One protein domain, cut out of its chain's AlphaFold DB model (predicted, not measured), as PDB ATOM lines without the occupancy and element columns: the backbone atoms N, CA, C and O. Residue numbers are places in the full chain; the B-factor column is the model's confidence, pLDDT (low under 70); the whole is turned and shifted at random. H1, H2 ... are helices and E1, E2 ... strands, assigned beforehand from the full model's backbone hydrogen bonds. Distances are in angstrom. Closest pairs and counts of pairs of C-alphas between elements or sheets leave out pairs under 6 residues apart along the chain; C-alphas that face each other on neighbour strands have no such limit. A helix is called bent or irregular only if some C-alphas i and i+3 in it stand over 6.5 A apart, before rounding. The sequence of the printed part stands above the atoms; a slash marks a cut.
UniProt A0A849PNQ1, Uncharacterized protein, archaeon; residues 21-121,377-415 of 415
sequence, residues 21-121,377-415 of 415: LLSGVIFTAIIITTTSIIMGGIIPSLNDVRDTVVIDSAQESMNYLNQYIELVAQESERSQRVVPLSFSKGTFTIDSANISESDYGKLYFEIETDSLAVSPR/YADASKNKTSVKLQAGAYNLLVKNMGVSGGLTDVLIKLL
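Overview. This is residues 21 to 121 and 377 to 415 of the 415 residues of an uncharacterized protein of archaeon (UniProt A0A849PNQ1). One long bent helix, H1, makes the length of this domain: its first part, residues 21 to 43, sticks out free as an arm, and its second part, H1b, packs on one face of a strongly twisted sheet of three strands, E1, E5 and E6. A second, smaller sheet of E3, E2 and E4 comes near H1b mainly with its edge strand E3. The printed part has 140 residues with one named helix and six named strands, in the order H1 E1 E2 E3 E4 E5 E6, and the class is mixed. The sheets have the orders E1 - E5 - E6 and E3 - E2 - E4, both antiparallel. The whole is extended, with a radius of gyration of the C-alphas of 23.1 A, and spans 84 by 29 by 28 A.

Arrangement. By its hydrogen bonds H1, residues 21 to 74, was assigned as one helix, but it is bent: C-alphas 41 and 44 are 6.6 A apart. Its arms H1a, residues 21 to 41, and H1b, residues 44 to 74, stand at a shallow tilt of 33 degrees, only just short of steep. In both arms every O i to N i+4 pair is within hydrogen-bond range. H1a is apart from the six strands. H1b is on the sheet of E1, residues 80 to 87, E5, residues 392 to 404, and E6, residues 407 to 414, at a height over the sheet of 6.8 A; the two make two layers, a helix on one face of a sheet. It lies over E5 and E6 and runs along the strands, only just, at 29 degrees to E5 on the local plane. The closest C-alphas of H1b and E5 are those of Ala 73 and Asn 400, 5.8 A apart. E1 and E5 are antiparallel, with N 83 and O 396 at 2.8 A. E5 bends by 51 degrees at residue 401 and forms a hairpin with E6, with N 399 and O 411 at 2.8 A. E2, residues 91 to 95, forms a hairpin with E3, residues 106 to 110, with N 93 and O 108 at 2.8 A. On the other side of E2 is E4, residues 386 to 389, antiparallel to it, with N 389 and O 92 at 2.8 A. The closest C-alphas of H1b and E3 are those of Ala 58 and Phe 109, 7.4 A apart.

Along the chain. H1a begins at C-alpha 21, (-26.540, 49.496, 41.546), and is 30.8 A long. H1b is 45.2 A long and ends at C-alpha 74, (-51.329, -20.014, 17.452). E1 measures 22.4 A, E2 12.1 A, E3 12.4 A, E4 9.9 A, E5 33.3 A and E6 22.9 A. E6 ends at C-alpha 414, (-35.477, -13.349, 29.787).

Size, cuts and confidence. The C-alphas of Leu 21 and Gly 405, the two farthest apart, are 85.7 A apart. Residues 122 to 376 are not printed, and C-alphas 121 and 377 are 29.0 A apart across this cut. Of the links that are printed whole, none is long. The mean pLDDT of the printed part is 76.4; residues 96 to 105, 377 to 389, 391 to 399 and 404 to 415 are under 70.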
ATOM      1  N   LEU A  21     -26.915  50.748  40.888       84.56
ATOM      2  CA  LEU A  21     -26.540  49.496  41.546       84.56
ATOM      3  C   LEU A  21     -27.678  48.896  42.387       84.56
ATOM      4  O   LEU A  21     -27.938  47.701  42.296       84.56
ATOM      5  N   LEU A  22     -28.390  49.718  43.166       83.50
ATOM      6  CA  LEU A  22     -29.489  49.247  44.014       83.50
ATOM      7  C   LEU A  22     -30.692  48.808  43.169       83.50
ATOM      8  O   LEU A  22     -31.312  47.787  43.457       83.50
ATOM      9  N   SER A  23     -30.978  49.539  42.086       85.69
ATOM     10  CA  SER A  23     -32.029  49.158  41.135       85.69
ATOM     11  C   SER A  23     -31.717  47.830  40.440       85.69
ATOM     12  O   SER A  23     -32.626  47.027  40.242       85.69
ATOM     13  N   GLY A  24     -30.448  47.582  40.095       92.56
ATOM     14  CA  GLY A  24     -30.019  46.318  39.492       92.56
ATOM     15  C   GLY A  24     -30.215  45.127  40.429       92.56
ATOM     16  O   GLY A  24     -30.782  44.118  40.024       92.56
ATOM     17  N   VAL A  25     -29.823  45.264  41.701       93.00
ATOM     18  CA  VAL A  25     -29.979  44.194  42.704       93.00
ATOM     19  C   VAL A  25     -31.452  43.849  42.934       93.00
ATOM     20  O   VAL A  25     -31.804  42.671  42.948       93.00
ATOM     21  N   ILE A  26     -32.322  44.855  43.060       92.81
ATOM     22  CA  ILE A  26     -33.764  44.636  43.254       92.81
ATOM     23  C   ILE A  26     -34.377  43.935  42.035       92.81
ATOM     24  O   ILE A  26     -35.158  43.001  42.196       92.81
ATOM     25  N   PHE A  27     -34.001  44.333  40.818       95.75
ATOM     26  CA  PHE A  27     -34.523  43.714  39.601       95.75
ATOM     27  C   PHE A  27     -34.099  42.244  39.472       95.75
ATOM     28  O   PHE A  27     -34.936  41.381  39.212       95.75
ATOM     29  N   THR A  28     -32.828  41.935  39.746       95.75
ATOM     30  CA  THR A  28     -32.333  40.551  39.771       95.75
ATOM     31  C   THR A  28     -33.047  39.720  40.839       95.75
ATOM     32  O   THR A  28     -33.442  38.589  40.565       95.75
ATOM     33  N   ALA A  29     -33.286  40.280  42.031       94.44
ATOM     34  CA  ALA A  29     -34.025  39.598  43.092       94.44
ATOM     35  C   ALA A  29     -35.477  39.288  42.684       94.44
ATOM     36  O   ALA A  29     -35.963  38.185  42.945       94.44
ATOM     37  N   ILE A  30     -36.149  40.211  41.988       95.62
ATOM     38  CA  ILE A  30     -37.506  39.995  41.464       95.62
ATOM     39  C   ILE A  30     -37.504  38.896  40.395       95.62
ATOM     40  O   ILE A  30     -38.367  38.021  40.439       95.62
ATOM     41  N   ILE A  31     -36.533  38.886  39.474       97.25
ATOM     42  CA  ILE A  31     -36.427  37.844  38.438       97.25
ATOM     43  C   ILE A  31     -36.213  36.466  39.063       97.25
ATOM     44  O   ILE A  31     -36.917  35.523  38.700       97.25
ATOM     45  N   ILE A  32     -35.276  36.343  40.009       96.25
ATOM     46  CA  ILE A  32     -35.000  35.069  40.686       96.25
ATOM     47  C   ILE A  32     -36.258  34.590  41.410       96.25
ATOM     48  O   ILE A  32     -36.681  33.458  41.210       96.25
ATOM     49  N   THR A  33     -36.910  35.471  42.173       95.25
ATOM     50  CA  THR A  33     -38.141  35.132  42.905       95.25
ATOM     51  C   THR A  33     -39.257  34.689  41.960       95.25
ATOM     52  O   THR A  33     -39.887  33.660  42.185       95.25
ATOM     53  N   THR A  34     -39.472  35.426  40.869       95.69
ATOM     54  CA  THR A  34     -40.518  35.110  39.886       95.69
ATOM     55  C   THR A  34     -40.240  33.774  39.198       95.69
ATOM     56  O   THR A  34     -41.144  32.955  39.056       95.69
ATOM     57  N   THR A  35     -38.983  33.515  38.829       94.50
ATOM     58  CA  THR A  35     -38.572  32.246  38.209       94.50
ATOM     59  C   THR A  35     -38.785  31.079  39.168       94.50
ATOM     60  O   THR A  35     -39.344  30.064  38.765       94.50
ATOM     61  N   SER A  36     -38.422  31.234  40.444       92.44
ATOM     62  CA  SER A  36     -38.627  30.198  41.462       92.44
ATOM     63  C   SER A  36     -40.105  29.863  41.672       92.44
ATOM     64  O   SER A  36     -40.446  28.688  41.777       92.44
ATOM     65  N   ILE A  37     -40.991  30.867  41.684       91.62
ATOM     66  CA  ILE A  37     -42.444  30.653  41.814       91.62
ATOM     67  C   ILE A  37     -42.981  29.869  40.612       91.62
ATOM     68  O   ILE A  37     -43.705  28.889  40.784       91.62
ATOM     69  N   ILE A  38     -42.596  30.270  39.397       92.25
ATOM     70  CA  ILE A  38     -43.020  29.594  38.165       92.25
ATOM     71  C   ILE A  38     -42.516  28.146  38.149       92.25
ATOM     72  O   ILE A  38     -43.278  27.225  37.865       92.25
ATOM     73  N   MET A  39     -41.249  27.930  38.500       90.06
ATOM     74  CA  MET A  39     -40.640  26.602  38.517       90.06
ATOM     75  C   MET A  39     -41.300  25.690  39.559       90.06
ATOM     76  O   MET A  39     -41.555  24.524  39.269       90.06
ATOM     77  N   GLY A  40     -41.664  26.239  40.723       86.44
ATOM     78  CA  GLY A  40     -42.424  25.524  41.750       86.44
ATOM     79  C   GLY A  40     -43.814  25.076  41.283       86.44
ATOM     80  O   GLY A  40     -44.257  24.000  41.668       86.44
ATOM     81  N   GLY A  41     -44.476  25.852  40.418       83.81
ATOM     82  CA  GLY A  41     -45.777  25.484  39.848       83.81
ATOM     83  C   GLY A  41     -45.703  24.505  38.669       83.81
ATOM     84  O   GLY A  41     -46.597  23.680  38.504       83.81
ATOM     85  N   ILE A  42     -44.649  24.572  37.847       88.12
ATOM     86  CA  ILE A  42     -44.535  23.763  36.619       88.12
ATOM     87  C   ILE A  42     -44.032  22.340  36.902       88.12
ATOM     88  O   ILE A  42     -44.478  21.399  36.247       88.12
ATOM     89  N   ILE A  43     -43.111  22.162  37.855       87.81
ATOM     90  CA  ILE A  43     -42.483  20.854  38.117       87.81
ATOM     91  C   ILE A  43     -43.508  19.750  38.460       87.81
ATOM     92  O   ILE A  43     -43.402  18.682  37.856       87.81
ATOM     93  N   PRO A  44     -44.507  19.962  39.344       84.19
ATOM     94  CA  PRO A  44     -45.503  18.930  39.652       84.19
ATOM     95  C   PRO A  44     -46.292  18.486  38.413       84.19
ATOM     96  O   PRO A  44     -46.373  17.298  38.126       84.19
ATOM     97  N   SER A  45     -46.751  19.443  37.602       85.38
ATOM     98  CA  SER A  45     -47.486  19.149  36.367       85.38
ATOM     99  C   SER A  45     -46.632  18.397  35.338       85.38
ATOM    100  O   SER A  45     -47.138  17.525  34.635       85.38
ATOM    101  N   LEU A  46     -45.327  18.685  35.257       85.81
ATOM    102  CA  LEU A  46     -44.409  17.920  34.408       85.81
ATOM    103  C   LEU A  46     -44.242  16.474  34.886       85.81
ATOM    104  O   LEU A  46     -44.132  15.577  34.048       85.81
ATOM    105  N   ASN A  47     -44.221  16.242  36.200       85.38
ATOM    106  CA  ASN A  47     -44.157  14.891  36.754       85.38
ATOM    107  C   ASN A  47     -45.441  14.106  36.457       85.38
ATOM    108  O   ASN A  47     -45.339  12.961  36.026       85.38
ATOM    109  N   ASP A  48     -46.615  14.738  36.563       84.50
ATOM    110  CA  ASP A  48     -47.899  14.119  36.205       84.50
ATOM    111  C   ASP A  48     -47.949  13.682  34.738       84.50
ATOM    112  O   ASP A  48     -48.306  12.548  34.409       84.50
ATOM    113  N   VAL A  49     -47.533  14.576  33.834       86.69
ATOM    114  CA  VAL A  49     -47.465  14.276  32.399       86.69
ATOM    115  C   VAL A  49     -46.460  13.159  32.135       86.69
ATOM    116  O   VAL A  49     -46.740  12.255  31.351       86.69
ATOM    117  N   ARG A  50     -45.297  13.189  32.794       88.25
ATOM    118  CA  ARG A  50     -44.281  12.144  32.647       88.25
ATOM    119  C   ARG A  50     -44.816  10.787  33.089       88.25
ATOM    120  O   ARG A  50     -44.636   9.825  32.351       88.25
ATOM    121  N   ASP A  51     -45.453  10.704  34.251       87.81
ATOM    122  CA  ASP A  51     -45.981   9.447  34.782       87.81
ATOM    123  C   ASP A  51     -47.146   8.921  33.933       87.81
ATOM    124  O   ASP A  51     -47.181   7.728  33.632       87.81
ATOM    125  N   THR A  52     -48.011   9.805  33.424       87.12
ATOM    126  CA  THR A  52     -49.051   9.446  32.442       87.12
ATOM    127  C   THR A  52     -48.434   8.839  31.179       87.12
ATOM    128  O   THR A  52     -48.842   7.765  30.748       87.12
ATOM    129  N   VAL A  53     -47.382   9.459  30.628       88.56
ATOM    130  CA  VAL A  53     -46.666   8.929  29.453       88.56
ATOM    131  C   VAL A  53     -46.031   7.566  29.744       88.56
ATOM    132  O   VAL A  53     -46.008   6.708  28.862       88.56
ATOM    133  N   VAL A  54     -45.520   7.331  30.960       88.56
ATOM    134  CA  VAL A  54     -45.012   6.000  31.329       88.56
ATOM    135  C   VAL A  54     -46.140   4.975  31.383       88.56
ATOM    136  O   VAL A  54     -45.957   3.873  30.871       88.56
ATOM    137  N   ILE A  55     -47.289   5.319  31.966       88.31
ATOM    138  CA  ILE A  55     -48.454   4.427  32.041       88.31
ATOM    139  C   ILE A  55     -48.957   4.077  30.639       88.31
ATOM    140  O   ILE A  55     -49.135   2.897  30.341       88.31
ATOM    141  N   ASP A  56     -49.092   5.067  29.755       87.62
ATOM    142  CA  ASP A  56     -49.508   4.855  28.366       87.62
ATOM    143  C   ASP A  56     -48.504   3.973  27.607       87.62
ATOM    144  O   ASP A  56     -48.885   3.025  26.917       87.62
ATOM    145  N   SER A  57     -47.203   4.230  27.782       89.12
ATOM    146  CA  SER A  57     -46.137   3.427  27.173       89.12
ATOM    147  C   SER A  57     -46.115   1.988  27.703       89.12
ATOM    148  O   SER A  57     -45.899   1.044  26.936       89.12
ATOM    149  N   ALA A  58     -46.369   1.795  28.999       88.62
ATOM    150  CA  ALA A  58     -46.493   0.475  29.601       88.62
ATOM    151  C   ALA A  58     -47.738  -0.254  29.080       88.62
ATOM    152  O   ALA A  58     -47.653  -1.427  28.725       88.62
ATOM    153  N   GLN A  59     -48.869   0.441  28.950       88.12
ATOM    154  CA  GLN A  59     -50.091  -0.088  28.349       88.12
ATOM    155  C   GLN A  59     -49.862  -0.546  26.904       88.12
ATOM    156  O   GLN A  59     -50.269  -1.650  26.538       88.12
ATOM    157  N   GLU A  60     -49.194   0.263  26.083       89.69
ATOM    158  CA  GLU A  60     -48.838  -0.109  24.713       89.69
ATOM    159  C   GLU A  60     -47.911  -1.333  24.686       89.69
ATOM    160  O   GLU A  60     -48.175  -2.289  23.954       89.69
ATOM    161  N   SER A  61     -46.890  -1.357  25.547       89.44
ATOM    162  CA  SER A  61     -45.948  -2.478  25.659       89.44
ATOM    163  C   SER A  61     -46.640  -3.779  26.084       89.44
ATOM    164  O   SER A  61     -46.341  -4.843  25.543       89.44
ATOM    165  N   MET A  62     -47.597  -3.703  27.012       89.25
ATOM    166  CA  MET A  62     -48.395  -4.847  27.459       89.25
ATOM    167  C   MET A  62     -49.326  -5.353  26.357       89.25
ATOM    168  O   MET A  62     -49.394  -6.558  26.125       89.25
ATOM    169  N   ASN A  63     -49.994  -4.451  25.633       89.94
ATOM    170  CA  ASN A  63     -50.813  -4.815  24.473       89.94
ATOM    171  C   ASN A  63     -49.973  -5.504  23.391       89.94
ATOM    172  O   ASN A  63     -50.394  -6.510  22.820       89.94
ATOM    173  N   TYR A  64     -48.775  -4.982  23.128       90.44
ATOM    174  CA  TYR A  64     -47.845  -5.549  22.158       90.44
ATOM    175  C   TYR A  64     -47.359  -6.941  22.576       90.44
ATOM    176  O   TYR A  64     -47.331  -7.864  21.763       90.44
ATOM    177  N   LEU A  65     -47.040  -7.121  23.860       88.50
ATOM    178  CA  LEU A  65     -46.690  -8.423  24.416       88.50
ATOM    179  C   LEU A  65     -47.845  -9.423  24.292       88.50
ATOM    180  O   LEU A  65     -47.610 -10.547  23.854       88.50
ATOM    181  N   ASN A  66     -49.073  -9.011  24.618       87.75
ATOM    182  CA  ASN A  66     -50.260  -9.861  24.510       87.75
ATOM    183  C   ASN A  66     -50.461 -10.372  23.076       87.75
ATOM    184  O   ASN A  66     -50.605 -11.571  22.863       87.75
ATOM    185  N   GLN A  67     -50.340  -9.488  22.079       90.12
ATOM    186  CA  GLN A  67     -50.420  -9.876  20.665       90.12
ATOM    187  C   GLN A  67     -49.354 -10.913  20.279       90.12
ATOM    188  O   GLN A  67     -49.635 -11.837  19.520       90.12
ATOM    189  N   TYR A  68     -48.125 -10.803  20.794       88.38
ATOM    190  CA  TYR A  68     -47.103 -11.820  20.531       88.38
ATOM    191  C   TYR A  68     -47.358 -13.139  21.237       88.38
ATOM    192  O   TYR A  68     -47.058 -14.180  20.657       88.38
ATOM    193  N   ILE A  69     -47.878 -13.103  22.462       85.56
ATOM    194  CA  ILE A  69     -48.262 -14.310  23.191       85.56
ATOM    195  C   ILE A  69     -49.340 -15.056  22.397       85.56
ATOM    196  O   ILE A  69     -49.169 -16.242  22.126       85.56
ATOM    197  N   GLU A  70     -50.374 -14.352  21.929       86.50
ATOM    198  CA  GLU A  70     -51.422 -14.919  21.073       86.50
ATOM    199  C   GLU A  70     -50.852 -15.508  19.774       86.50
ATOM    200  O   GLU A  70     -51.175 -16.639  19.410       86.50
ATOM    201  N   LEU A  71     -49.964 -14.781  19.086       86.31
ATOM    202  CA  LEU A  71     -49.342 -15.262  17.848       86.31
ATOM    203  C   LEU A  71     -48.497 -16.520  18.075       86.31
ATOM    204  O   LEU A  71     -48.591 -17.461  17.295       86.31
ATOM    205  N   VAL A  72     -47.683 -16.558  19.133       83.38
ATOM    206  CA  VAL A  72     -46.854 -17.733  19.453       83.38
ATOM    207  C   VAL A  72     -47.729 -18.916  19.864       83.38
ATOM    208  O   VAL A  72     -47.447 -20.042  19.457       83.38
ATOM    209  N   ALA A  73     -48.810 -18.678  20.609       79.19
ATOM    210  CA  ALA A  73     -49.765 -19.718  20.983       79.19
ATOM    211  C   ALA A  73     -50.469 -20.337  19.758       79.19
ATOM    212  O   ALA A  73     -50.735 -21.536  19.741       79.19
ATOM    213  N   GLN A  74     -50.718 -19.549  18.707       85.50
ATOM    214  CA  GLN A  74     -51.329 -20.014  17.452       85.50
ATOM    215  C   GLN A  74     -50.363 -20.745  16.509       85.50
ATOM    216  O   GLN A  74     -50.797 -21.412  15.566       85.50
ATOM    217  N   GLU A  75     -49.057 -20.605  16.719       85.69
ATOM    218  CA  GLU A  75     -48.041 -21.270  15.911       85.69
ATOM    219  C   GLU A  75     -47.852 -22.748  16.313       85.69
ATOM    220  O   GLU A  75     -48.406 -23.241  17.293       85.69
ATOM    221  N   SER A  76     -47.067 -23.494  15.530       85.75
ATOM    222  CA  SER A  76     -46.730 -24.885  15.846       85.75
ATOM    223  C   SER A  76     -45.939 -25.021  17.152       85.75
ATOM    224  O   SER A  76     -45.216 -24.109  17.554       85.75
ATOM    225  N   GLU A  77     -45.993 -26.207  17.765       82.00
ATOM    226  CA  GLU A  77     -45.144 -26.561  18.907       82.00
ATOM    227  C   GLU A  77     -43.678 -26.162  18.645       82.00
ATOM    228  O   GLU A  77     -43.135 -26.405  17.563       82.00
ATOM    229  N   ARG A  78     -43.020 -25.587  19.659       81.25
ATOM    230  CA  ARG A  78     -41.625 -25.101  19.650       81.25
ATOM    231  C   ARG A  78     -41.377 -23.819  18.872       81.25
ATOM    232  O   ARG A  78     -40.226 -23.371  18.842       81.25
ATOM    233  N   SER A  79     -42.404 -23.210  18.293       82.38
ATOM    234  CA  SER A  79     -42.282 -21.860  17.762       82.38
ATOM    235  C   SER A  79     -41.884 -20.880  18.858       82.38
ATOM    236  O   SER A  79     -42.279 -21.015  20.016       82.38
ATOM    237  N   GLN A  80     -41.044 -19.913  18.499       82.81
ATOM    238  CA  GLN A  80     -40.498 -18.954  19.445       82.81
ATOM    239  C   GLN A  80     -40.340 -17.583  18.802       82.81
ATOM    240  O   GLN A  80     -39.976 -17.472  17.629       82.81
ATOM    241  N   ARG A  81     -40.558 -16.536  19.590       82.06
ATOM    242  CA  ARG A  81     -40.351 -15.146  19.192       82.06
ATOM    243  C   ARG A  81     -39.602 -14.399  20.281       82.06
ATOM    244  O   ARG A  81     -39.738 -14.702  21.461       82.06
ATOM    245  N   VAL A  82     -38.801 -13.423  19.870       79.88
ATOM    246  CA  VAL A  82     -38.133 -12.502  20.790       79.88
ATOM    247  C   VAL A  82     -38.900 -11.190  20.774       79.88
ATOM    248  O   VAL A  82     -38.977 -10.535  19.737       79.88
ATOM    249  N   VAL A  83     -39.481 -10.834  21.914       82.06
ATOM    250  CA  VAL A  83     -40.253  -9.612  22.111       82.06
ATOM    251  C   VAL A  83     -39.368  -8.594  22.826       82.06
ATOM    252  O   VAL A  83     -38.983  -8.830  23.977       82.06
ATOM    253  N   PRO A  84     -39.012  -7.475  22.173       79.56
ATOM    254  CA  PRO A  84     -38.341  -6.384  22.854       79.56
ATOM    255  C   PRO A  84     -39.352  -5.668  23.756       79.56
ATOM    256  O   PRO A  84     -40.408  -5.236  23.296       79.56
ATOM    257  N   LEU A  85     -39.022  -5.532  25.035       79.81
ATOM    258  CA  LEU A  85     -39.770  -4.721  25.988       79.81
ATOM    259  C   LEU A  85     -38.885  -3.590  26.491       79.81
ATOM    260  O   LEU A  85     -37.737  -3.810  26.875       79.81
ATOM    261  N   SER A  86     -39.432  -2.381  26.525       80.31
ATOM    262  CA  SER A  86     -38.749  -1.226  27.092       80.31
ATOM    263  C   SER A  86     -39.713  -0.403  27.919       80.31
ATOM    264  O   SER A  86     -40.764  -0.008  27.425       80.31
ATOM    265  N   PHE A  87     -39.330  -0.105  29.152       83.81
ATOM    266  CA  PHE A  87     -40.100   0.754  30.040       83.81
ATOM    267  C   PHE A  87     -39.150   1.670  30.807       83.81
ATOM    268  O   PHE A  87     -38.047   1.280  31.197       83.81
ATOM    269  N   SER A  88     -39.556   2.928  30.969       83.69
ATOM    270  CA  SER A  88     -38.704   4.006  31.487       83.69
ATOM    271  C   SER A  88     -38.748   4.154  33.012       83.69
ATOM    272  O   SER A  88     -37.840   4.747  33.593       83.69
ATOM    273  N   LYS A  89     -39.787   3.619  33.661       87.75
ATOM    274  CA  LYS A  89     -40.004   3.588  35.117       87.75
ATOM    275  C   LYS A  89     -40.877   2.369  35.450       87.75
ATOM    276  O   LYS A  89     -41.451   1.778  34.540       87.75
ATOM    277  N   GLY A  90     -40.954   1.995  36.725       88.31
ATOM    278  CA  GLY A  90     -41.767   0.878  37.211       88.31
ATOM    279  C   GLY A  90     -41.021  -0.453  37.260       88.31
ATOM    280  O   GLY A  90     -39.820  -0.539  36.982       88.31
ATOM    281  N   THR A  91     -41.761  -1.486  37.646       84.56
ATOM    282  CA  THR A  91     -41.265  -2.845  37.831       84.56
ATOM    283  C   THR A  91     -42.154  -3.804  37.069       84.56
ATOM    284  O   THR A  91     -43.367  -3.824  37.252       84.56
ATOM    285  N   PHE A  92     -41.542  -4.622  36.227       83.62
ATOM    286  CA  PHE A  92     -42.239  -5.677  35.516       83.62
ATOM    287  C   PHE A  92     -41.991  -6.995  36.234       83.62
ATOM    288  O   PHE A  92     -40.837  -7.398  36.409       83.62
ATOM    289  N   THR A  93     -43.057  -7.655  36.663       82.12
ATOM    290  CA  THR A  93     -42.973  -8.916  37.392       82.12
ATOM    291  C   THR A  93     -43.666 -10.013  36.607       82.12
ATOM    292  O   THR A  93     -44.825  -9.891  36.213       82.12
ATOM    293  N   ILE A  94     -42.932 -11.101  36.394       78.44
ATOM    294  CA  ILE A  94     -43.489 -12.371  35.936       78.44
ATOM    295  C   ILE A  94     -43.609 -13.236  37.181       78.44
ATOM    296  O   ILE A  94     -42.587 -13.658  37.735       78.44
ATOM    297  N   ASP A  95     -44.838 -13.443  37.642       72.19
ATOM    298  CA  ASP A  95     -45.133 -14.299  38.777       72.19
ATOM    299  C   ASP A  95     -45.601 -15.673  38.293       72.19
ATOM    300  O   ASP A  95     -46.642 -15.825  37.653       72.19
ATOM    301  N   SER A  96     -44.783 -16.676  38.601       65.12
ATOM    302  CA  SER A  96     -45.058 -18.095  38.356       65.12
ATOM    303  C   SER A  96     -45.193 -18.875  39.670       65.12
ATOM    304  O   SER A  96     -45.189 -20.103  39.662       65.12
ATOM    305  N   ALA A  97     -45.254 -18.176  40.813       51.50
ATOM    306  CA  ALA A  97     -45.071 -18.757  42.139       51.50
ATOM    307  C   ALA A  97     -46.253 -19.575  42.647       51.50
ATOM    308  O   ALA A  97     -46.047 -20.492  43.435       51.50
ATOM    309  N   ASN A  98     -47.462 -19.256  42.196       48.91
ATOM    310  CA  ASN A  98     -48.697 -19.819  42.733       48.91
ATOM    311  C   ASN A  98     -49.554 -20.419  41.617       48.91
ATOM    312  O   ASN A  98     -50.734 -20.115  41.505       48.91
ATOM    313  N   ILE A  99     -48.950 -21.263  40.778       51.72
ATOM    314  CA  ILE A  99     -49.686 -22.061  39.793       51.72
ATOM    315  C   ILE A  99     -50.362 -23.217  40.551       51.72
ATOM    316  O   ILE A  99     -49.846 -24.334  40.597       51.72
ATOM    317  N   SER A 100     -51.485 -22.942  41.223       46.25
ATOM    318  CA  SER A 100     -52.472 -23.990  41.521       46.25
ATOM    319  C   SER A 100     -53.112 -24.443  40.204       46.25
ATOM    320  O   SER A 100     -53.067 -23.706  39.225       46.25
ATOM    321  N   GLU A 101     -53.729 -25.627  40.142       46.94
ATOM    322  CA  GLU A 101     -54.331 -26.177  38.903       46.94
ATOM    323  C   GLU A 101     -55.370 -25.249  38.221       46.94
ATOM    324  O   GLU A 101     -55.737 -25.485  37.074       46.94
ATOM    325  N   SER A 102     -55.810 -24.182  38.899       46.53
ATOM    326  CA  SER A 102     -56.701 -23.131  38.392       46.53
ATOM    327  C   SER A 102     -56.057 -21.743  38.218       46.53
ATOM    328  O   SER A 102     -56.742 -20.829  37.764       46.53
ATOM    329  N   ASP A 103     -54.790 -21.552  38.599       54.88
ATOM    330  CA  ASP A 103     -54.102 -20.256  38.579       54.88
ATOM    331  C   ASP A 103     -53.015 -20.224  37.500       54.88
ATOM    332  O   ASP A 103     -51.983 -20.887  37.584       54.88
ATOM    333  N   TYR A 104     -53.242 -19.417  36.469       60.59
ATOM    334  CA  TYR A 104     -52.271 -19.172  35.407       60.59
ATOM    335  C   TYR A 104     -51.205 -18.173  35.870       60.59
ATOM    336  O   TYR A 104     -51.482 -17.279  36.674       60.59
ATOM    337  N   GLY A 105     -49.981 -18.303  35.346       66.38
ATOM    338  CA  GLY A 105     -48.901 -17.353  35.620       66.38
ATOM    339  C   GLY A 105     -49.330 -15.919  35.286       66.38
ATOM    340  O   GLY A 105     -49.841 -15.656  34.197       66.38
ATOM    341  N   LYS A 106     -49.147 -14.992  36.233       74.44
ATOM    342  CA  LYS A 106     -49.564 -13.591  36.096       74.44
ATOM    343  C   LYS A 106     -48.364 -12.747  35.688       74.44
ATOM    344  O   LYS A 106     -47.283 -12.836  36.267       74.44
ATOM    345  N   LEU A 107     -48.572 -11.891  34.697       82.69
ATOM    346  CA  LEU A 107     -47.585 -10.924  34.243       82.69
ATOM    347  C   LEU A 107     -48.152  -9.534  34.491       82.69
ATOM    348  O   LEU A 107     -49.208  -9.185  33.966       82.69
ATOM    349  N   TYR A 108     -47.476  -8.765  35.335       87.19
ATOM    350  CA  TYR A 108     -47.956  -7.453  35.742       87.19
ATOM    351  C   TYR A 108     -46.828  -6.431  35.758       87.19
ATOM    352  O   TYR A 108     -45.669  -6.725  36.058       87.19
ATOM    353  N   PHE A 109     -47.197  -5.208  35.409       88.94
ATOM    354  CA  PHE A 109     -46.341  -4.039  35.469       88.94
ATOM    355  C   PHE A 109     -46.883  -3.115  36.550       88.94
ATOM    356  O   PHE A 109     -48.068  -2.787  36.552       88.94
ATOM    357  N   GLU A 110     -46.013  -2.708  37.461       90.00
ATOM    358  CA  GLU A 110     -46.364  -1.879  38.603       90.00
ATOM    359  C   GLU A 110     -45.523  -0.606  38.594       90.00
ATOM    360  O   GLU A 110     -44.300  -0.644  38.429       90.00
ATOM    361  N   ILE A 111     -46.180   0.534  38.773       90.25
ATOM    362  CA  ILE A 111     -45.535   1.835  38.873       90.25
ATOM    363  C   ILE A 111     -46.121   2.595  40.055       90.25
ATOM    364  O   ILE A 111     -47.329   2.792  40.145       90.25
ATOM    365  N   GLU A 112     -45.239   3.055  40.933       87.75
ATOM    366  CA  GLU A 112     -45.585   4.002  41.983       87.75
ATOM    367  C   GLU A 112     -45.517   5.427  41.412       87.75
ATOM    368  O   GLU A 112     -44.523   5.841  40.789       87.75
ATOM    369  N   THR A 113     -46.614   6.160  41.561       84.88
ATOM    370  CA  THR A 113     -46.770   7.520  41.050       84.88
ATOM    371  C   THR A 113     -47.627   8.341  42.001       84.88
ATOM    372  O   THR A 113     -48.632   7.859  42.515       84.88
ATOM    373  N   ASP A 114     -47.232   9.598  42.191       81.12
ATOM    374  CA  ASP A 114     -48.041  10.601  42.890       81.12
ATOM    375  C   ASP A 114     -49.159  11.154  41.984       81.12
ATOM    376  O   ASP A 114     -50.039  11.890  42.435       81.12
ATOM    377  N   SER A 115     -49.119  10.814  40.691       76.81
ATOM    378  CA  SER A 115     -50.051  11.294  39.686       76.81
ATOM    379  C   SER A 115     -51.334  10.477  39.662       76.81
ATOM    380  O   SER A 115     -51.326   9.248  39.576       76.81
ATOM    381  N   LEU A 116     -52.470  11.168  39.615       72.31
ATOM    382  CA  LEU A 116     -53.802  10.569  39.486       72.31
ATOM    383  C   LEU A 116     -54.149  10.238  38.024       72.31
ATOM    384  O   LEU A 116     -55.277  10.461  37.584       72.31
ATOM    385  N   ALA A 117     -53.185   9.723  37.255       72.69
ATOM    386  CA  ALA A 117     -53.371   9.378  35.843       72.69
ATOM    387  C   ALA A 117     -54.509   8.359  35.636       72.69
ATOM    388  O   ALA A 117     -55.237   8.405  34.644       72.69
ATOM    389  N   VAL A 118     -54.701   7.466  36.611       74.69
ATOM    390  CA  VAL A 118     -55.847   6.560  36.705       74.69
ATOM    391  C   VAL A 118     -56.575   6.858  38.009       74.69
ATOM    392  O   VAL A 118     -55.946   7.072  39.042       74.69
ATOM    393  N   SER A 119     -57.910   6.875  37.971       75.44
ATOM    394  CA  SER A 119     -58.700   7.082  39.183       75.44
ATOM    395  C   SER A 119     -58.347   6.022  40.236       75.44
ATOM    396  O   SER A 119     -58.367   4.829  39.913       75.44
ATOM    397  N   PRO A 120     -58.068   6.419  41.490       77.31
ATOM    398  CA  PRO A 120     -57.791   5.468  42.555       77.31
ATOM    399  C   PRO A 120     -58.919   4.448  42.675       77.31
ATOM    400  O   PRO A 120     -60.097   4.800  42.578       77.31
ATOM    401  N   ARG A 121     -58.560   3.184  42.915       81.56
ATOM    402  CA  ARG A 121     -59.483   2.049  43.076       81.56
ATOM    403  C   ARG A 121     -60.275   1.716  41.813       81.56
ATOM    404  O   ARG A 121     -61.197   0.899  41.864       81.56
ATOM    405  N   TYR A 377     -44.562 -19.664  32.404       46.38
ATOM    406  CA  TYR A 377     -43.491 -20.123  33.299       46.38
ATOM    407  C   TYR A 377     -42.296 -19.167  33.268       46.38
ATOM    408  O   TYR A 377     -41.796 -18.850  32.190       46.38
ATOM    409  N   ALA A 378     -41.795 -18.752  34.436       47.75
ATOM    410  CA  ALA A 378     -40.456 -18.177  34.557       47.75
ATOM    411  C   ALA A 378     -39.425 -19.316  34.674       47.75
ATOM    412  O   ALA A 378     -39.726 -20.364  35.239       47.75
ATOM    413  N   ASP A 379     -38.215 -19.146  34.124       47.94
ATOM    414  CA  ASP A 379     -37.185 -20.201  34.075       47.94
ATOM    415  C   ASP A 379     -36.910 -20.835  35.459       47.94
ATOM    416  O   ASP A 379     -36.199 -20.278  36.305       47.94
ATOM    417  N   ALA A 380     -37.451 -22.042  35.657       42.94
ATOM    418  CA  ALA A 380     -37.391 -22.813  36.896       42.94
ATOM    419  C   ALA A 380     -35.975 -23.302  37.257       42.94
ATOM    420  O   ALA A 380     -35.754 -23.774  38.373       42.94
ATOM    421  N   SER A 381     -34.983 -23.140  36.367       45.59
ATOM    422  CA  SER A 381     -33.587 -23.548  36.585       45.59
ATOM    423  C   SER A 381     -32.940 -22.947  37.847       45.59
ATOM    424  O   SER A 381     -31.855 -23.392  38.229       45.59
ATOM    425  N   LYS A 382     -33.540 -21.930  38.481       48.62
ATOM    426  CA  LYS A 382     -32.958 -21.209  39.627       48.62
ATOM    427  C   LYS A 382     -33.802 -21.203  40.907       48.62
ATOM    428  O   LYS A 382     -33.485 -20.412  41.792       48.62
ATOM    429  N   ASN A 383     -34.845 -22.032  41.035       52.56
ATOM    430  CA  ASN A 383     -35.749 -22.011  42.206       52.56
ATOM    431  C   ASN A 383     -36.352 -20.615  42.501       52.56
ATOM    432  O   ASN A 383     -36.778 -20.333  43.620       52.56
ATOM    433  N   LYS A 384     -36.362 -19.710  41.513       48.28
ATOM    434  CA  LYS A 384     -36.962 -18.381  41.634       48.28
ATOM    435  C   LYS A 384     -38.358 -18.440  41.043       48.28
ATOM    436  O   LYS A 384     -38.510 -18.683  39.854       48.28
ATOM    437  N   THR A 385     -39.344 -18.223  41.897       57.16
ATOM    438  CA  THR A 385     -40.769 -18.293  41.573       57.16
ATOM    439  C   THR A 385     -41.304 -17.020  40.913       57.16
ATOM    440  O   THR A 385     -42.352 -17.043  40.270       57.16
ATOM    441  N   SER A 386     -40.547 -15.924  40.996       59.00
ATOM    442  CA  SER A 386     -40.812 -14.685  40.274       59.00
ATOM    443  C   SER A 386     -39.528 -14.061  39.727       59.00
ATOM    444  O   SER A 386     -38.435 -14.199  40.292       59.00
ATOM    445  N   VAL A 387     -39.662 -13.356  38.602       60.88
ATOM    446  CA  VAL A 387     -38.602 -12.529  38.014       60.88
ATOM    447  C   VAL A 387     -39.084 -11.085  37.995       60.88
ATOM    448  O   VAL A 387     -40.078 -10.777  37.344       60.88
ATOM    449  N   LYS A 388     -38.364 -10.209  38.704       65.81
ATOM    450  CA  LYS A 388     -38.593  -8.760  38.708       65.81
ATOM    451  C   LYS A 388     -37.574  -8.077  37.800       65.81
ATOM    452  O   LYS A 388     -36.370  -8.250  37.994       65.81
ATOM    453  N   LEU A 389     -38.053  -7.304  36.834       66.94
ATOM    454  CA  LEU A 389     -37.249  -6.476  35.937       66.94
ATOM    455  C   LEU A 389     -37.458  -5.004  36.308       66.94
ATOM    456  O   LEU A 389     -38.594  -4.555  36.464       66.94
ATOM    457  N   GLN A 390     -36.361  -4.269  36.473       75.25
ATOM    458  CA  GLN A 390     -36.383  -2.821  36.711       75.25
ATOM    459  C   GLN A 390     -36.477  -2.061  35.387       75.25
ATOM    460  O   GLN A 390     -36.401  -2.675  34.333       75.25
ATOM    461  N   ALA A 391     -36.641  -0.739  35.423       67.94
ATOM    462  CA  ALA A 391     -36.643   0.089  34.218       67.94
ATOM    463  C   ALA A 391     -35.417  -0.180  33.327       67.94
ATOM    464  O   ALA A 391     -34.276  -0.190  33.793       67.94
ATOM    465  N   GLY A 392     -35.657  -0.382  32.033       68.12
ATOM    466  CA  GLY A 392     -34.626  -0.788  31.087       68.12
ATOM    467  C   GLY A 392     -35.199  -1.337  29.785       68.12
ATOM    468  O   GLY A 392     -36.411  -1.335  29.565       68.12
ATOM    469  N   ALA A 393     -34.302  -1.794  28.913       69.62
ATOM    470  CA  ALA A 393     -34.642  -2.499  27.684       69.62
ATOM    471  C   ALA A 393     -34.259  -3.974  27.830       69.62
ATOM    472  O   ALA A 393     -33.118  -4.294  28.171       69.62
ATOM    473  N   TYR A 394     -35.213  -4.859  27.561       69.44
ATOM    474  CA  TYR A 394     -35.085  -6.299  27.734       69.44
ATOM    475  C   TYR A 394     -35.595  -7.030  26.502       69.44
ATOM    476  O   TYR A 394     -36.493  -6.563  25.808       69.44
ATOM    477  N   ASN A 395     -35.044  -8.216  26.267       65.56
ATOM    478  CA  ASN A 395     -35.554  -9.141  25.269       65.56
ATOM    479  C   ASN A 395     -36.192 -10.326  25.991       65.56
ATOM    480  O   ASN A 395     -35.523 -11.027  26.753       65.56
ATOM    481  N   LEU A 396     -37.480 -10.547  25.747       63.56
ATOM    482  CA  LEU A 396     -38.188 -11.726  26.226       63.56
ATOM    483  C   LEU A 396     -38.299 -12.752  25.103       63.56
ATOM    484  O   LEU A 396     -38.827 -12.460  24.037       63.56
ATOM    485  N   LEU A 397     -37.832 -13.970  25.342       63.12
ATOM    486  CA  LEU A 397     -38.132 -15.129  24.518       63.12
ATOM    487  C   LEU A 397     -39.496 -15.686  24.926       63.12
ATOM    488  O   LEU A 397     -39.647 -16.179  26.039       63.12
ATOM    489  N   VAL A 398     -40.460 -15.645  24.017       64.88
ATOM    490  CA  VAL A 398     -41.768 -16.293  24.146       64.88
ATOM    491  C   VAL A 398     -41.733 -17.557  23.300       64.88
ATOM    492  O   VAL A 398     -41.381 -17.487  22.122       64.88
ATOM    493  N   LYS A 399     -42.057 -18.715  23.871       62.81
ATOM    494  CA  LYS A 399     -41.950 -20.013  23.199       62.81
ATOM    495  C   LYS A 399     -43.186 -20.872  23.441       62.81
ATOM    496  O   LYS A 399     -43.530 -21.130  24.585       62.81
ATOM    497  N   ASN A 400     -43.784 -21.381  22.371       72.12
ATOM    498  CA  ASN A 400     -44.852 -22.371  22.425       72.12
ATOM    499  C   ASN A 400     -44.266 -23.736  22.817       72.12
ATOM    500  O   ASN A 400     -43.360 -24.252  22.156       72.12
ATOM    501  N   MET A 401     -44.765 -24.313  23.900       70.62
ATOM    502  CA  MET A 401     -44.336 -25.602  24.440       70.62
ATOM    503  C   MET A 401     -45.257 -26.757  24.023       70.62
ATOM    504  O   MET A 401     -44.979 -27.906  24.356       70.62
ATOM    505  N   GLY A 402     -46.297 -26.471  23.240       73.06
ATOM    506  CA  GLY A 402     -47.297 -27.425  22.784       73.06
ATOM    507  C   GLY A 402     -48.577 -27.337  23.595       73.06
ATOM    508  O   GLY A 402     -48.911 -26.293  24.149       73.06
ATOM    509  N   VAL A 403     -49.303 -28.450  23.642       72.25
ATOM    510  CA  VAL A 403     -50.561 -28.554  24.380       72.25
ATOM    511  C   VAL A 403     -50.354 -29.456  25.591       72.25
ATOM    512  O   VAL A 403     -49.921 -30.599  25.444       72.25
ATOM    513  N   SER A 404     -50.699 -28.966  26.779       56.97
ATOM    514  CA  SER A 404     -50.734 -29.736  28.023       56.97
ATOM    515  C   SER A 404     -52.126 -29.604  28.637       56.97
ATOM    516  O   SER A 404     -52.637 -28.500  28.788       56.97
ATOM    517  N   GLY A 405     -52.801 -30.723  28.914       56.69
ATOM    518  CA  GLY A 405     -54.163 -30.697  29.471       56.69
ATOM    519  C   GLY A 405     -55.238 -30.080  28.559       56.69
ATOM    520  O   GLY A 405     -56.278 -29.663  29.053       56.69
ATOM    521  N   GLY A 406     -55.005 -30.008  27.242       59.00
ATOM    522  CA  GLY A 406     -55.916 -29.356  26.287       59.00
ATOM    523  C   GLY A 406     -55.688 -27.850  26.115       59.00
ATOM    524  O   GLY A 406     -56.363 -27.231  25.299       59.00
ATOM    525  N   LEU A 407     -54.712 -27.282  26.826       54.88
ATOM    526  CA  LEU A 407     -54.380 -25.859  26.819       54.88
ATOM    527  C   LEU A 407     -53.004 -25.628  26.195       54.88
ATOM    528  O   LEU A 407     -52.114 -26.470  26.330       54.88
ATOM    529  N   THR A 408     -52.829 -24.500  25.503       55.00
ATOM    530  CA  THR A 408     -51.531 -24.159  24.902       55.00
ATOM    531  C   THR A 408     -50.594 -23.633  25.980       55.00
ATOM    532  O   THR A 408     -50.918 -22.690  26.701       55.00
ATOM    533  N   ASP A 409     -49.423 -24.246  26.080       62.09
ATOM    534  CA  ASP A 409     -48.398 -23.893  27.051       62.09
ATOM    535  C   ASP A 409     -47.387 -22.919  26.420       62.09
ATOM    536  O   ASP A 409     -46.863 -23.177  25.331       62.09
ATOM    537  N   VAL A 410     -47.120 -21.781  27.073       51.25
ATOM    538  CA  VAL A 410     -46.213 -20.738  26.574       51.25
ATOM    539  C   VAL A 410     -45.151 -20.394  27.623       51.25
ATOM    540  O   VAL A 410     -45.401 -19.790  28.661       51.25
ATOM    541  N   LEU A 411     -43.896 -20.697  27.309       59.00
ATOM    542  CA  LEU A 411     -42.743 -20.330  28.127       59.00
ATOM    543  C   LEU A 411     -42.301 -18.892  27.822       59.00
ATOM    544  O   LEU A 411     -42.003 -18.576  26.669       59.00
ATOM    545  N   ILE A 412     -42.160 -18.052  28.853       53.84
ATOM    546  CA  ILE A 412     -41.567 -16.712  28.734       53.84
ATOM    547  C   ILE A 412     -40.251 -16.669  29.511       53.84
ATOM    548  O   ILE A 412     -40.205 -16.871  30.722       53.84
ATOM    549  N   LYS A 413     -39.156 -16.368  28.816       60.22
ATOM    550  CA  LYS A 413     -37.809 -16.338  29.391       60.22
ATOM    551  C   LYS A 413     -37.082 -15.046  29.042       60.22
ATOM    552  O   LYS A 413     -37.091 -14.614  27.898       60.22
ATOM    553  N   LEU A 414     -36.401 -14.458  30.019       54.78
ATOM    554  CA  LEU A 414     -35.477 -13.349  29.787       54.78
ATOM    555  C   LEU A 414     -34.209 -13.854  29.074       54.78
ATOM    556  O   LEU A 414     -33.642 -14.865  29.506       54.78
ATOM    557  N   LEU A 415     -33.787 -13.169  28.005       48.38
ATOM    558  CA  LEU A 415     -32.557 -13.472  27.257       48.38
ATOM    559  C   LEU A 415     -31.313 -12.784  27.817       48.38
ATOM    560  O   LEU A 415     -31.421 -11.613  28.245       48.38
TER     561      LEU A 415